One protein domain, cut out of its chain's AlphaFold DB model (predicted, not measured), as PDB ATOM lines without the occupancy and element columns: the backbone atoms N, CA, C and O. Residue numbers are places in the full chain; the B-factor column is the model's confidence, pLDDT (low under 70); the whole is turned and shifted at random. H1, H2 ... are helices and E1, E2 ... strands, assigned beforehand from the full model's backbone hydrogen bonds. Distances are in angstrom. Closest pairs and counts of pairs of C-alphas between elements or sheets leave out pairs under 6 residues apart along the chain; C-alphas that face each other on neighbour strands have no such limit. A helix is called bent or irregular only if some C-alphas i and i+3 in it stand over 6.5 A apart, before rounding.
ATOM      1  N   SER A  50      90.819  26.826 200.816       48.00
ATOM      2  CA  SER A  50      91.091  27.711 199.685       48.00
ATOM      3  C   SER A  50      92.545  27.480 199.293       48.00
ATOM      4  O   SER A  50      93.440  27.894 200.027       48.00
ATOM      5  N   VAL A  51      92.791  26.741 198.208       50.28
ATOM      6  CA  VAL A  51      94.157  26.351 197.847       50.28
ATOM      7  C   VAL A  51      94.829  27.487 197.071       50.28
ATOM      8  O   VAL A  51      94.323  27.888 196.016       50.28
ATOM      9  N   PRO A  52      95.950  28.047 197.563       49.88
ATOM     10  CA  PRO A  52      96.770  28.958 196.779       49.88
ATOM     11  C   PRO A  52      97.396  28.186 195.614       49.88
ATOM     12  O   PRO A  52      97.901  27.081 195.803       49.88
ATOM     13  N   ALA A  53      97.380  28.762 194.411       57.12
ATOM     14  CA  ALA A  53      98.042  28.150 193.262       57.12
ATOM     15  C   ALA A  53      99.532  27.905 193.573       57.12
ATOM     16  O   ALA A  53     100.200  28.787 194.114       57.12
ATOM     17  N   GLY A  54     100.038  26.717 193.230       59.09
ATOM     18  CA  GLY A  54     101.451  26.355 193.394       59.09
ATOM     19  C   GLY A  54     101.836  25.748 194.747       59.09
ATOM     20  O   GLY A  54     103.023  25.588 195.009       59.09
ATOM     21  N   GLN A  55     100.876  25.399 195.615       66.38
ATOM     22  CA  GLN A  55     101.164  24.605 196.815       66.38
ATOM     23  C   GLN A  55     100.924  23.111 196.574       66.38
ATOM     24  O   GLN A  55      99.916  22.709 195.985       66.38
ATOM     25  N   THR A  56     101.850  22.289 197.074       75.38
ATOM     26  CA  THR A  56     101.662  20.840 197.177       75.38
ATOM     27  C   THR A  56     100.774  20.532 198.376       75.38
ATOM     28  O   THR A  56     101.087  20.921 199.500       75.38
ATOM     29  N   VAL A  57      99.689  19.799 198.144       76.75
ATOM     30  CA  VAL A  57      98.807  19.268 199.187       76.75
ATOM     31  C   VAL A  57      99.005  17.762 199.294       76.75
ATOM     32  O   VAL A  57      99.138  17.067 198.283       76.75
ATOM     33  N   ILE A  58      99.022  17.259 200.529       81.50
ATOM     34  CA  ILE A  58      99.197  15.836 200.817       81.50
ATOM     35  C   ILE A  58      97.838  15.214 201.123       81.50
ATOM     36  O   ILE A  58      97.201  15.518 202.138       81.50
ATOM     37  N   PHE A  59      97.433  14.287 200.264       79.25
ATOM     38  CA  PHE A  59      96.265  13.443 200.451       79.25
ATOM     39  C   PHE A  59      96.707  12.092 200.990       79.25
ATOM     40  O   PHE A  59      97.595  11.444 200.436       79.25
ATOM     41  N   LYS A  60      96.075  11.644 202.067       81.56
ATOM     42  CA  LYS A  60      96.265  10.302 202.615       81.56
ATOM     43  C   LYS A  60      94.948   9.575 202.540       81.56
ATOM     44  O   LYS A  60      93.901  10.162 202.799       81.56
ATOM     45  N   GLY A  61      94.988   8.292 202.232       79.62
ATOM     46  CA  GLY A  61      93.760   7.529 202.190       79.62
ATOM     47  C   GLY A  61      93.929   6.046 202.404       79.62
ATOM     48  O   GLY A  61      95.032   5.516 202.579       79.62
ATOM     49  N   SER A  62      92.782   5.382 202.459       81.81
ATOM     50  CA  SER A  62      92.714   3.941 202.571       81.81
ATOM     51  C   SER A  62      91.538   3.339 201.834       81.81
ATOM     52  O   SER A  62      90.424   3.855 201.917       81.81
ATOM     53  N   LEU A  63      91.802   2.212 201.189       80.94
ATOM     54  CA  LEU A  63      90.831   1.358 200.528       80.94
ATOM     55  C   LEU A  63      90.330   0.279 201.487       80.94
ATOM     56  O   LEU A  63      91.096  -0.263 202.289       80.94
ATOM     57  N   SER A  64      89.050  -0.071 201.375       78.44
ATOM     58  CA  SER A  64      88.550  -1.319 201.949       78.44
ATOM     59  C   SER A  64      89.197  -2.533 201.269       78.44
ATOM     60  O   SER A  64      89.698  -2.449 200.147       78.44
ATOM     61  N   THR A  65      89.144  -3.701 201.913       82.38
ATOM     62  CA  THR A  65      89.665  -4.949 201.332       82.38
ATOM     63  C   THR A  65      89.033  -5.270 199.973       82.38
ATOM     64  O   THR A  65      89.723  -5.743 199.074       82.38
ATOM     65  N   SER A  66      87.734  -5.003 199.801       78.44
ATOM     66  CA  SER A  66      87.036  -5.206 198.525       78.44
ATOM     67  C   SER A  66      87.518  -4.229 197.452       78.44
ATOM     68  O   SER A  66      87.806  -4.648 196.335       78.44
ATOM     69  N   ALA A  67      87.694  -2.953 197.810       78.94
ATOM     70  CA  ALA A  67      88.224  -1.939 196.903       78.94
ATOM     71  C   ALA A  67      89.652  -2.281 196.444       78.94
ATOM     72  O   ALA A  67      89.958  -2.186 195.260       78.94
ATOM     73  N   LEU A  68      90.507  -2.762 197.355       84.56
ATOM     74  CA  LEU A  68      91.868  -3.186 197.021       84.56
ATOM     75  C   LEU A  68      91.890  -4.380 196.051       84.56
ATOM     76  O   LEU A  68      92.707  -4.410 195.138       84.56
ATOM     77  N   LYS A  69      90.983  -5.352 196.209       83.81
ATOM     78  CA  LYS A  69      90.862  -6.487 195.274       83.81
ATOM     79  C   LYS A  69      90.417  -6.039 193.884       83.81
ATOM     80  O   LYS A  69      91.005  -6.464 192.893       83.81
ATOM     81  N   ASN A  70      89.405  -5.174 193.822       80.25
ATOM     82  CA  ASN A  70      88.908  -4.623 192.561       80.25
ATOM     83  C   ASN A  70      90.011  -3.842 191.844       80.25
ATOM     84  O   ASN A  70      90.233  -4.038 190.651       80.25
ATOM     85  N   LEU A  71      90.764  -3.043 192.600       84.19
ATOM     86  CA  LEU A  71      91.901  -2.302 192.084       84.19
ATOM     87  C   LEU A  71      93.002  -3.225 191.544       84.19
ATOM     88  O   LEU A  71      93.506  -2.992 190.445       84.19
ATOM     89  N   ALA A  72      93.367  -4.275 192.283       86.75
ATOM     90  CA  ALA A  72      94.372  -5.238 191.839       86.75
ATOM     91  C   ALA A  72      93.957  -5.926 190.530       86.75
ATOM     92  O   ALA A  72      94.792  -6.104 189.648       86.75
ATOM     93  N   SER A  73      92.672  -6.263 190.385       83.12
ATOM     94  CA  SER A  73      92.133  -6.818 189.140       83.12
ATOM     95  C   SER A  73      92.213  -5.809 187.987       83.12
ATOM     96  O   SER A  73      92.724  -6.127 186.918       83.12
ATOM     97  N   TRP A  74      91.763  -4.573 188.217       84.19
ATOM     98  CA  TRP A  74      91.738  -3.495 187.218       84.19
ATOM     99  C   TRP A  74      93.128  -3.106 186.703       84.19
ATOM    100  O   TRP A  74      93.325  -2.887 185.509       84.19
ATOM    101  N   THR A  75      94.105  -3.052 187.607       84.94
ATOM    102  CA  THR A  75      95.478  -2.598 187.335       84.94
ATOM    103  C   THR A  75      96.473  -3.748 187.163       84.94
ATOM    104  O   THR A  75      97.667  -3.534 187.319       84.94
ATOM    105  N   LYS A  76      96.007  -4.989 186.945       86.88
ATOM    106  CA  LYS A  76      96.859  -6.199 186.870       86.88
ATOM    107  C   LYS A  76      97.916  -6.307 187.991       86.88
ATOM    108  O   LYS A  76      98.983  -6.885 187.813       86.88
ATOM    109  N   GLY A  77      97.584  -5.812 189.183       84.69
ATOM    110  CA  GLY A  77      98.435  -5.860 190.372       84.69
ATOM    111  C   GLY A  77      99.304  -4.624 190.626       84.69
ATOM    112  O   GLY A  77      99.896  -4.551 191.707       84.69
ATOM    113  N   ASP A  78      99.327  -3.630 189.733       87.56
ATOM    114  CA  ASP A  78     100.083  -2.384 189.949       87.56
ATOM    115  C   ASP A  78      99.525  -1.572 191.128       87.56
ATOM    116  O   ASP A  78     100.271  -0.896 191.839       87.56
ATOM    117  N   ASN A  79      98.224  -1.709 191.405       89.75
ATOM    118  CA  ASN A  79      97.514  -1.081 192.518       89.75
ATOM    119  C   ASN A  79      97.643   0.448 192.537       89.75
ATOM    120  O   ASN A  79      97.913   1.039 193.580       89.75
ATOM    121  N   ILE A  80      97.448   1.101 191.394       89.69
ATOM    122  CA  ILE A  80      97.561   2.561 191.273       89.69
ATOM    123  C   ILE A  80      96.198   3.231 191.450       89.69
ATOM    124  O   ILE A  80      95.220   2.820 190.835       89.69
ATOM    125  N   VAL A  81      96.144   4.302 192.238       87.56
ATOM    126  CA  VAL A  81      94.996   5.221 192.313       87.56
ATOM    127  C   VAL A  81      95.414   6.618 191.879       87.56
ATOM    128  O   VAL A  81      96.551   7.020 192.133       87.56
ATOM    129  N   CYS A  82      94.500   7.362 191.260       86.62
ATOM    130  CA  CYS A  82      94.743   8.725 190.792       86.62
ATOM    131  C   CYS A  82      93.778   9.710 191.448       86.62
ATOM    132  O   CYS A  82      92.598   9.412 191.639       86.62
ATOM    133  N   LEU A  83      94.283  10.886 191.823       83.25
ATOM    134  CA  LEU A  83      93.466  11.950 192.397       83.25
ATOM    135  C   LEU A  83      92.534  12.520 191.323       83.25
ATOM    136  O   LEU A  83      92.962  12.835 190.215       83.25
ATOM    137  N   THR A  84      91.266  12.713 191.664       79.31
ATOM    138  CA  THR A  84      90.272  13.361 190.802       79.31
ATOM    139  C   THR A  84      89.813  14.665 191.424       79.31
ATOM    140  O   THR A  84      89.720  14.788 192.646       79.31
ATOM    141  N   ARG A  85      89.525  15.664 190.591       77.50
ATOM    142  CA  ARG A  85      89.017  16.971 191.011       77.50
ATOM    143  C   ARG A  85      87.620  17.200 190.456       77.50
ATOM    144  O   ARG A  85      87.419  17.125 189.250       77.50
ATOM    145  N   TYR A  86      86.701  17.579 191.331       73.50
ATOM    146  CA  TYR A  86      85.319  17.919 191.017       73.50
ATOM    147  C   TYR A  86      85.097  19.425 191.179       73.50
ATOM    148  O   TYR A  86      85.752  20.102 191.986       73.50
ATOM    149  N   LYS A  87      84.133  19.962 190.428       68.25
ATOM    150  CA  LYS A  87      83.625  21.318 190.669       68.25
ATOM    151  C   LYS A  87      82.925  21.383 192.032       68.25
ATOM    152  O   LYS A  87      82.313  20.413 192.468       68.25
ATOM    153  N   ALA A  88      82.975  22.542 192.692       66.38
ATOM    154  CA  ALA A  88      82.263  22.751 193.958       66.38
ATOM    155  C   ALA A  88      80.734  22.646 193.824       66.38
ATOM    156  O   ALA A  88      80.040  22.361 194.795       66.38
ATOM    157  N   THR A  89      80.200  22.879 192.628       66.94
ATOM    158  CA  THR A  89      78.765  22.854 192.342       66.94
ATOM    159  C   THR A  89      78.481  21.865 191.226       66.94
ATOM    160  O   THR A  89      79.252  21.775 190.269       66.94
ATOM    161  N   ALA A  90      77.390  21.113 191.365       64.75
ATOM    162  CA  ALA A  90      76.896  20.258 190.295       64.75
ATOM    163  C   ALA A  90      76.423  21.111 189.113       64.75
ATOM    164  O   ALA A  90      76.010  22.261 189.287       64.75
ATOM    165  N   GLU A  91      76.502  20.543 187.916       67.25
ATOM    166  CA  GLU A  91      75.895  21.103 186.712       67.25
ATOM    167  C   GLU A  91      74.363  21.107 186.851       67.25
ATOM    168  O   GLU A  91      73.787  20.407 187.689       67.25
ATOM    169  N   SER A  92      73.668  21.871 186.007       68.44
ATOM    170  CA  SER A  92      72.203  22.021 186.078       68.44
ATOM    171  C   SER A  92      71.428  20.712 185.891       68.44
ATOM    172  O   SER A  92      70.285  20.604 186.323       68.44
ATOM    173  N   ASN A  93      72.040  19.715 185.253       67.50
ATOM    174  CA  ASN A  93      71.493  18.368 185.086       67.50
ATOM    175  C   ASN A  93      71.810  17.436 186.279       67.50
ATOM    176  O   ASN A  93      71.603  16.230 186.180       67.50
ATOM    177  N   GLY A  94      72.364  17.969 187.373       60.50
ATOM    178  CA  GLY A  94      72.787  17.206 188.548       60.50
ATOM    179  C   GLY A  94      74.100  16.442 188.368       60.50
ATOM    180  O   GLY A  94      74.531  15.764 189.298       60.50
ATOM    181  N   SER A  95      74.749  16.542 187.205       60.56
ATOM    182  CA  SER A  95      76.032  15.882 186.957       60.56
ATOM    183  C   SER A  95      77.162  16.592 187.687       60.56
ATOM    184  O   SER A  95      77.179  17.818 187.803       60.56
ATOM    185  N   TRP A  96      78.161  15.821 188.097       64.75
ATOM    186  CA  TRP A  96      79.424  16.360 188.582       64.75
ATOM    187  C   TRP A  96      80.556  15.911 187.683       64.75
ATOM    188  O   TRP A  96      81.095  14.829 187.891       64.75
ATOM    189  N   PRO A  97      80.930  16.709 186.676       69.56
ATOM    190  CA  PRO A  97      82.109  16.398 185.900       69.56
ATOM    191  C   PRO A  97      83.336  16.466 186.810       69.56
ATOM    192  O   PRO A  97      83.492  17.397 187.613       69.56
ATOM    193  N   TRP A  98      84.207  15.479 186.654       74.44
ATOM    194  CA  TRP A  98      85.504  15.441 187.302       74.44
ATOM    195  C   TRP A  98      86.628  15.478 186.280       74.44
ATOM    196  O   TRP A  98      86.427  15.343 185.073       74.44
ATOM    197  N   THR A  99      87.831  15.723 186.774       79.06
ATOM    198  CA  THR A  99      89.061  15.659 185.993       79.06
ATOM    199  C   THR A  99      90.078  14.858 186.775       79.06
ATOM    200  O   THR A  99      90.351  15.180 187.936       79.06
ATOM    201  N   THR A 100      90.643  13.843 186.139       82.69
ATOM    202  CA  THR A 100      91.788  13.103 186.658       82.69
ATOM    203  C   THR A 100      93.015  13.991 186.656       82.69
ATOM    204  O   THR A 100      93.284  14.727 185.706       82.69
ATOM    205  N   LEU A 101      93.748  13.968 187.757       83.88
ATOM    206  CA  LEU A 101      95.027  14.636 187.880       83.88
ATOM    207  C   LEU A 101      96.102  13.576 187.638       83.88
ATOM    208  O   LEU A 101      96.605  12.986 188.587       83.88
ATOM    209  N   ASP A 102      96.440  13.325 186.370       75.19
ATOM    210  CA  ASP A 102      97.345  12.230 185.966       75.19
ATOM    211  C   ASP A 102      98.741  12.320 186.612       75.19
ATOM    212  O   ASP A 102      99.396  11.313 186.862       75.19
ATOM    213  N   GLY A 103      99.191  13.535 186.944       82.81
ATOM    214  CA  GLY A 103     100.429  13.769 187.697       82.81
ATOM    215  C   GLY A 103     100.325  13.495 189.205       82.81
ATOM    216  O   GLY A 103     101.319  13.613 189.914       82.81
ATOM    217  N   ALA A 104      99.140  13.152 189.708       87.56
ATOM    218  CA  ALA A 104      98.830  12.943 191.119       87.56
ATOM    219  C   ALA A 104      98.248  11.537 191.345       87.56
ATOM    220  O   ALA A 104      97.156  11.367 191.895       87.56
ATOM    221  N   CYS A 105      99.004  10.523 190.928       89.75
ATOM    222  CA  CYS A 105      98.707   9.118 191.188       89.75
ATOM    223  C   CYS A 105      99.678   8.525 192.213       89.75
ATOM    224  O   CYS A 105     100.813   8.982 192.364       89.75
ATOM    225  N   ALA A 106      99.241   7.490 192.923       91.38
ATOM    226  CA  ALA A 106     100.066   6.780 193.888       91.38
ATOM    227  C   ALA A 106      99.777   5.285 193.882       91.38
ATOM    228  O   ALA A 106      98.658   4.840 193.628       91.38
ATOM    229  N   GLN A 107     100.800   4.515 194.242       93.44
ATOM    230  CA  GLN A 107     100.647   3.100 194.513       93.44
ATOM    231  C   GLN A 107      99.988   2.888 195.881       93.44
ATOM    232  O   GLN A 107     100.351   3.513 196.883       93.44
ATOM    233  N   VAL A 108      99.030   1.970 195.926       91.19
ATOM    234  CA  VAL A 108      98.372   1.510 197.143       91.19
ATOM    235  C   VAL A 108      99.133   0.309 197.686       91.19
ATOM    236  O   VAL A 108      99.416  -0.654 196.973       91.19
ATOM    237  N   ASN A 109      99.470   0.342 198.973       92.44
ATOM    238  CA  ASN A 109     100.177  -0.768 199.598       92.44
ATOM    239  C   ASN A 109      99.247  -1.964 199.894       92.44
ATOM    240  O   ASN A 109      98.023  -1.877 199.814       92.44
ATOM    241  N   LYS A 110      99.830  -3.090 200.330       89.12
ATOM    242  CA  LYS A 110      99.082  -4.317 200.680       89.12
ATOM    243  C   LYS A 110      98.049  -4.132 201.802       89.12
ATOM    244  O   LYS A 110      97.141  -4.944 201.924       89.12
ATOM    245  N   ALA A 111      98.185  -3.088 202.621       88.25
ATOM    246  CA  ALA A 111      97.231  -2.723 203.669       88.25
ATOM    247  C   ALA A 111      96.145  -1.744 203.174       88.25
ATOM    248  O   ALA A 111      95.386  -1.204 203.980       88.25
ATOM    249  N   GLY A 112      96.090  -1.469 201.868       85.94
ATOM    250  CA  GLY A 112      95.124  -0.566 201.256       85.94
ATOM    251  C   GLY A 112      95.421   0.914 201.480       85.94
ATOM    252  O   GLY A 112      94.557   1.731 201.191       85.94
ATOM    253  N   LYS A 113      96.587   1.294 202.020       90.31
ATOM    254  CA  LYS A 113      96.939   2.699 202.298       90.31
ATOM    255  C   LYS A 113      97.682   3.332 201.126       90.31
ATOM    256  O   LYS A 113      98.511   2.675 200.497       90.31
ATOM    257  N   PHE A 114      97.434   4.618 200.902       89.38
ATOM    258  CA  PHE A 114      98.124   5.421 199.895       89.38
ATOM    259  C   PHE A 114      98.350   6.856 200.376       89.38
ATOM    260  O   PHE A 114      97.632   7.359 201.247       89.38
ATOM    261  N   THR A 115      99.340   7.505 199.767       90.06
ATOM    262  CA  THR A 115      99.650   8.925 199.947       90.06
ATOM    263  C   THR A 115      99.872   9.539 198.571       90.06
ATOM    264  O   THR A 115     100.719   9.051 197.829       90.06
ATOM    265  N   ILE A 116      99.140  10.600 198.243       87.12
ATOM    266  CA  ILE A 116      99.279  11.352 196.993       87.12
ATOM    267  C   ILE A 116      99.738  12.767 197.338       87.12
ATOM    268  O   ILE A 116      99.103  13.452 198.140       87.12
ATOM    269  N   ASN A 117     100.822  13.209 196.707       85.94
ATOM    270  CA  ASN A 117     101.238  14.607 196.719       85.94
ATOM    271  C   ASN A 117     100.724  15.248 195.433       85.94
ATOM    272  O   ASN A 117     101.028  14.755 194.349       85.94
ATOM    273  N   ALA A 118      99.934  16.311 195.547       81.19
ATOM    274  CA  ALA A 118      99.344  16.963 194.388       81.19
ATOM    275  C   ALA A 118      99.589  18.467 194.430       81.19
ATOM    276  O   ALA A 118      99.245  19.135 195.406       81.19
ATOM    277  N   GLU A 119     100.131  19.011 193.345       76.88
ATOM    278  CA  GLU A 119     100.121  20.450 193.113       76.88
ATOM    279  C   GLU A 119      98.754  20.858 192.575       76.88
ATOM    280  O   GLU A 119      98.361  20.543 191.447       76.88
ATOM    281  N   LEU A 120      97.991  21.562 193.402       71.31
ATOM    282  CA  LEU A 120      96.646  21.980 193.044       71.31
ATOM    283  C   LEU A 120      96.748  23.300 192.268       71.31
ATOM    284  O   LEU A 120      96.571  24.390 192.801       71.31
ATOM    285  N   GLY A 121      97.082  23.203 190.979       62.28
ATOM    286  CA  GLY A 121      97.305  24.340 190.074       62.28
ATOM    287  C   GLY A 121      96.069  25.197 189.751       62.28
ATOM    288  O   GLY A 121      96.121  26.016 188.838       62.28
ATOM    289  N   GLN A 122      94.945  25.015 190.457       64.69
ATOM    290  CA  GLN A 122      93.740  25.831 190.295       64.69
ATOM    291  C   GLN A 122      93.276  26.409 191.628       64.69
ATOM    292  O   GLN A 122      93.115  25.696 192.615       64.69
ATOM    293  N   LYS A 123      93.046  27.726 191.619       58.22
ATOM    294  CA  LYS A 123      92.533  28.494 192.753       58.22
ATOM    295  C   LYS A 123      91.010  28.381 192.809       58.22
ATOM    296  O   LYS A 123      90.343  28.671 191.820       58.22
ATOM    297  N   GLY A 124      90.466  28.064 193.981       58.41
ATOM    298  CA  GLY A 124      89.022  28.026 194.227       58.41
ATOM    299  C   GLY A 124      88.594  26.830 195.080       58.41
ATOM    300  O   GLY A 124      89.415  25.957 195.366       58.41
ATOM    301  N   PRO A 125      87.324  26.786 195.521       60.03
ATOM    302  CA  PRO A 125      86.796  25.619 196.208       60.03
ATOM    303  C   PRO A 125      86.644  24.467 195.209       60.03
ATOM    304  O   PRO A 125      85.953  24.586 194.196       60.03
ATOM    305  N   HIS A 126      87.273  23.341 195.517       66.69
ATOM    306  CA  HIS A 126      87.152  22.101 194.764       66.69
ATOM    307  C   HIS A 126      86.929  20.941 195.726       66.69
ATOM    308  O   HIS A 126      87.397  20.973 196.867       66.69
ATOM    309  N   TYR A 127      86.245  19.909 195.245       70.25
ATOM    310  CA  TYR A 127      86.231  18.614 195.914       70.25
ATOM    311  C   TYR A 127      87.236  17.694 195.234       70.25
ATOM    312  O   TYR A 127      87.470  17.799 194.029       70.25
ATOM    313  N   PHE A 128      87.826  16.795 196.014       73.00
ATOM    314  CA  PHE A 128      88.811  15.839 195.527       73.00
ATOM    315  C   PHE A 128      88.380  14.424 195.874       73.00
ATOM    316  O   PHE A 128      87.959  14.187 197.006       73.00
ATOM    317  N   GLY A 129      88.516  13.512 194.916       74.44
ATOM    318  CA  GLY A 129      88.272  12.081 195.060       74.44
ATOM    319  C   GLY A 129      89.449  11.252 194.560       74.44
ATOM    320  O   GLY A 129      90.506  11.799 194.264       74.44
ATOM    321  N   VAL A 130      89.274   9.933 194.478       77.62
ATOM    322  CA  VAL A 130      90.296   9.025 193.942       77.62
ATOM    323  C   VAL A 130      89.673   7.959 193.065       77.62
ATOM    324  O   VAL A 130      88.781   7.238 193.506       77.62
ATOM    325  N   GLU A 131      90.172   7.842 191.847       78.94
ATOM    326  CA  GLU A 131      89.753   6.820 190.895       78.94
ATOM    327  C   GLU A 131      90.801   5.715 190.773       78.94
ATOM    328  O   GLU A 131      91.944   5.859 191.232       78.94
ATOM    329  N   MET A 132      90.411   4.590 190.171       79.00
ATOM    330  CA  MET A 132      91.391   3.573 189.794       79.00
ATOM    331  C   MET A 132      92.315   4.159 188.727       79.00
ATOM    332  O   MET A 132      91.857   4.853 187.825       79.00
ATOM    333  N   GLY A 133      93.612   3.872 188.818       77.25
ATOM    334  CA  GLY A 133      94.562   4.224 187.769       77.25
ATOM    335  C   GLY A 133      94.214   3.563 186.427       77.25
ATOM    336  O   GLY A 133      93.232   2.820 186.330       77.25
ATOM    337  N   PRO A 134      95.023   3.798 185.382       80.50
ATOM    338  CA  PRO A 134      94.761   3.278 184.044       80.50
ATOM    339  C   PRO A 134      94.412   1.786 184.055       80.50
ATOM    340  O   PRO A 134      95.105   0.983 184.687       80.50
ATOM    341  N   CYS A 135      93.330   1.421 183.365       82.19
ATOM    342  CA  CYS A 135      92.934   0.025 183.263       82.19
ATOM    343  C   CYS A 135      93.983  -0.756 182.477       82.19
ATOM    344  O   CYS A 135      94.335  -0.389 181.357       82.19
ATOM    345  N   GLN A 136      94.462  -1.845 183.067       84.31
ATOM    346  CA  GLN A 136      95.392  -2.780 182.433       84.31
ATOM    347  C   GLN A 136      94.785  -4.179 182.283       84.31
ATOM    348  O   GLN A 136      95.408  -5.071 181.699       84.31
ATOM    349  N   ALA A 137      93.581  -4.389 182.820       80.56
ATOM    350  CA  ALA A 137      92.801  -5.601 182.629       80.56
ATOM    351  C   ALA A 137      92.416  -5.807 181.153       80.56
ATOM    352  O   ALA A 137      92.792  -5.043 180.263       80.56
ATOM    353  N   ASP A 138      91.704  -6.892 180.876       79.50
ATOM    354  CA  ASP A 138      91.298  -7.211 179.511       79.50
ATOM    355  C   ASP A 138      90.140  -6.304 179.053       79.50
ATOM    356  O   ASP A 138      89.443  -5.697 179.869       79.50
ATOM    357  N   ALA A 139      89.944  -6.186 177.736       70.25
ATOM    358  CA  ALA A 139      89.043  -5.193 177.139       70.25
ATOM    359  C   ALA A 139      87.595  -5.279 177.656       70.25
ATOM    360  O   ALA A 139      86.961  -4.245 177.840       70.25
ATOM    361  N   ASP A 140      87.101  -6.481 177.963       71.06
ATOM    362  CA  ASP A 140      85.764  -6.680 178.535       71.06
ATOM    363  C   ASP A 140      85.634  -6.086 179.942       71.06
ATOM    364  O   ASP A 140      84.566  -5.606 180.322       71.06
ATOM    365  N   GLN A 141      86.725  -6.084 180.710       68.81
ATOM    366  CA  GLN A 141      86.770  -5.529 182.056       68.81
ATOM    367  C   GLN A 141      86.981  -4.011 182.029       68.81
ATOM    368  O   GLN A 141      86.382  -3.300 182.828       68.81
ATOM    369  N   CYS A 142      87.791  -3.503 181.098       70.75
ATOM    370  CA  CYS A 142      88.034  -2.066 180.961       70.75
ATOM    371  C   CYS A 142      86.897  -1.315 180.243       70.75
ATOM    372  O   CYS A 142      86.633  -0.161 180.561       70.75
ATOM    373  N   GLY A 143      86.243  -1.938 179.255       58.62
ATOM    374  CA  GLY A 143      85.264  -1.290 178.372       58.62
ATOM    375  C   GLY A 143      83.833  -1.244 178.912       58.62
ATOM    376  O   GLY A 143      83.043  -0.416 178.468       58.62
ATOM    377  N   ASN A 144      83.499  -2.099 179.882       58.22
ATOM    378  CA  ASN A 144      82.149  -2.198 180.448       58.22
ATOM    379  C   ASN A 144      82.015  -1.534 181.823       58.22
ATOM    380  O   ASN A 144      81.039  -1.778 182.531       58.22
ATOM    381  N   SER A 145      83.007  -0.765 182.269       59.62
ATOM    382  CA  SER A 145      83.078  -0.363 183.670       59.62
ATOM    383  C   SER A 145      83.574   1.054 183.864       59.62
ATOM    384  O   SER A 145      84.512   1.508 183.213       59.62
ATOM    385  N   ASP A 146      82.924   1.748 184.793       56.94
ATOM    386  CA  ASP A 146      83.302   3.088 185.201       56.94
ATOM    387  C   ASP A 146      84.451   2.990 186.213       56.94
ATOM    388  O   ASP A 146      84.274   2.558 187.355       56.94
ATOM    389  N   GLY A 147      85.657   3.371 185.784       56.88
ATOM    390  CA  GLY A 147      86.841   3.423 186.645       56.88
ATOM    391  C   GLY A 147      86.740   4.458 187.775       56.88
ATOM    392  O   GLY A 147      87.586   4.464 188.678       56.88
ATOM    393  N   GLY A 148      85.698   5.299 187.731       54.62
ATOM    394  CA  GLY A 148      85.598   6.580 188.412       54.62
ATOM    395  C   GLY A 148      85.823   6.550 189.914       54.62
ATOM    396  O   GLY A 148      86.518   7.423 190.404       54.62
ATOM    397  N   LEU A 149      85.320   5.580 190.685       57.91
ATOM    398  CA  LEU A 149      85.524   5.552 192.148       57.91
ATOM    399  C   LEU A 149      85.388   4.115 192.691       57.91
ATOM    400  O   LEU A 149      84.455   3.775 193.410       57.91
ATOM    401  N   VAL A 150      86.341   3.272 192.287       55.69
ATOM    402  CA  VAL A 150      86.561   1.853 192.637       55.69
ATOM    403  C   VAL A 150      85.298   0.999 192.844       55.69
ATOM    404  O   VAL A 150      84.884   0.742 193.972       55.69
ATOM    405  N   GLY A 151      84.809   0.379 191.769       45.34
ATOM    406  CA  GLY A 151      84.059  -0.876 191.846       45.34
ATOM    407  C   GLY A 151      83.899  -1.546 190.480       45.34
ATOM    408  O   GLY A 151      83.524  -0.874 189.530       45.34
ATOM    409  N   LEU A 152      84.148  -2.861 190.397       44.59
ATOM    410  CA  LEU A 152      83.664  -3.693 189.280       44.59
ATOM    411  C   LEU A 152      82.458  -4.558 189.659       44.59
ATOM    412  O   LEU A 152      81.660  -4.880 188.797       44.59
ATOM    413  N   ASP A 153      82.286  -4.875 190.944       47.56
ATOM    414  CA  ASP A 153      80.990  -5.233 191.527       47.56
ATOM    415  C   ASP A 153      81.094  -5.219 193.064       47.56
ATOM    416  O   ASP A 153      82.018  -5.788 193.652       47.56
ATOM    417  N   GLY A 154      80.158  -4.543 193.739       48.38
ATOM    418  CA  GLY A 154      80.045  -4.501 195.204       48.38
ATOM    419  C   GLY A 154      80.361  -3.155 195.878       48.38
ATOM    420  O   GLY A 154      81.059  -2.295 195.344       48.38
ATOM    421  N   LYS A 155      79.836  -2.992 197.104       55.97
ATOM    422  CA  LYS A 155      79.946  -1.775 197.931       55.97
ATOM    423  C   LYS A 155      81.387  -1.563 198.403       55.97
ATOM    424  O   LYS A 155      81.804  -2.094 199.435       55.97
ATOM    425  N   SER A 156      82.162  -0.821 197.626       62.56
ATOM    426  CA  SER A 156      83.548  -0.469 197.931       62.56
ATOM    427  C   SER A 156      83.611   0.881 198.638       62.56
ATOM    428  O   SER A 156      82.768   1.746 198.425       62.56
ATOM    429  N   ALA A 157      84.597   1.052 199.519       62.00
ATOM    430  CA  ALA A 157      84.764   2.282 200.279       62.00
ATOM    431  C   ALA A 157      86.200   2.777 200.154       62.00
ATOM    432  O   ALA A 157      87.152   2.001 200.302       62.00
ATOM    433  N   VAL A 158      86.331   4.080 199.924       62.19
ATOM    434  CA  VAL A 158      87.594   4.803 200.008       62.19
ATOM    435  C   VAL A 158      87.432   5.931 201.010       62.19
ATOM    436  O   VAL A 158      86.416   6.622 201.026       62.19
ATOM    437  N   TYR A 159      88.440   6.094 201.855       62.28
ATOM    438  CA  TYR A 159      88.523   7.179 202.821       62.28
ATOM    439  C   TYR A 159      89.741   8.007 202.474       62.28
ATOM    440  O   TYR A 159      90.829   7.450 202.341       62.28
ATOM    441  N   MET A 160      89.567   9.315 202.336       63.34
ATOM    442  CA  MET A 160      90.653  10.234 202.028       63.34
ATOM    443  C   MET A 160      90.593  11.439 202.955       63.34
ATOM    444  O   MET A 160      89.515  11.975 203.208       63.34
ATOM    445  N   THR A 161      91.756  11.857 203.444       58.72
ATOM    446  CA  THR A 161      91.948  13.053 204.255       58.72
ATOM    447  C   THR A 161      93.072  13.905 203.675       58.72
ATOM    448  O   THR A 161      94.055  13.398 203.130       58.72
TER     449      THR A 161
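This is residues 50 to 161 of the 163 residues of the protein "Unannotated protein" of freshwater metagenome (UniProt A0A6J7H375). Two small antiparallel sheets of three strands each, E4 E1 E6 and E3 E2 E5, face each other as a sandwich with crossed strands, and helix H1 caps one end of it. The bent strand E3 comes close to E4 along one side, the short helix H2 lies out beyond the end of H1, and residues 90 to 95, in the link between E2 and E3, stick out. The printed part has 112 residues, with two named helices and six named strands in the order E1, H1, E2, E3, E4, E5, H2, E6; the class is mixed, helices and strands. The whole is compact, with a radius of gyration of the C-alphas of 14.2 A and spans of 38 by 33 by 22 A.

E1, residues 56 to 63, is the inner strand of one sheet, with E4, residues 113 to 119, and E6, residues 158 to 161, as its antiparallel edge strands. N 59 and O 116 are 2.8 A apart, within hydrogen-bond range, as are N 62 and O 159, at 2.8 A. E2, residues 80 to 87, is the inner strand of the other, strongly twisted sheet, with E3, residues 98 to 107, and E5, residues 126 to 132, as its antiparallel edge strands. N 84 and O 129 are 2.9 A apart, and N 101 and O 83 are 2.8 A apart, both within hydrogen-bond range. E2 and E3 form a hairpin. E3 bends by 77 degrees at residue 103, and the closest C-alphas of E3 and E4, those of Ala 104 and Ala 118, are 5.2 A apart. The two sheets form a sandwich, two sheets face to face: the parts that face each other are 8.7 A centre to centre, and the strands of the one stand at 58 degrees to those of the other. H1, residues 65 to 74, is on both sheets; with the sheet E3 E2 E5 it makes two layers, a helix on one face of a sheet. The closest C-alphas of H1 and E5, those of Leu 71 and Met 132, are 6.3 A apart. H2, residues 139 to 143, is on neither sheet; it is close to H1 but not clearly touching, the closest C-alphas being those of Trp 74 and Cys 142, at 7.4 A. In H1 and H2 every O i to N i+4 pair is within hydrogen-bond range.

E1 begins at C-alpha 56 (101.662, 20.840, 197.177) and is 22.5 A long. H1 is 14.3 A long, E2 23.4 A, E3 20.8 A, E4 20.2 A and E5 19.6 A. H2 is 5.6 A long, and E6, 10.2 A, ends at C-alpha 161 (91.948, 13.053, 204.255).

The C-alphas farthest apart, those of Pro 52 and Asp 140, are 41.5 A apart. The printed part has no cut; the link from H2 to E6, residues 144 to 157, is long. Mean pLDDT of the printed part is 73.5, with 43 residues under 70, among them 50 to 55, 87 to 97 and 143 to 161.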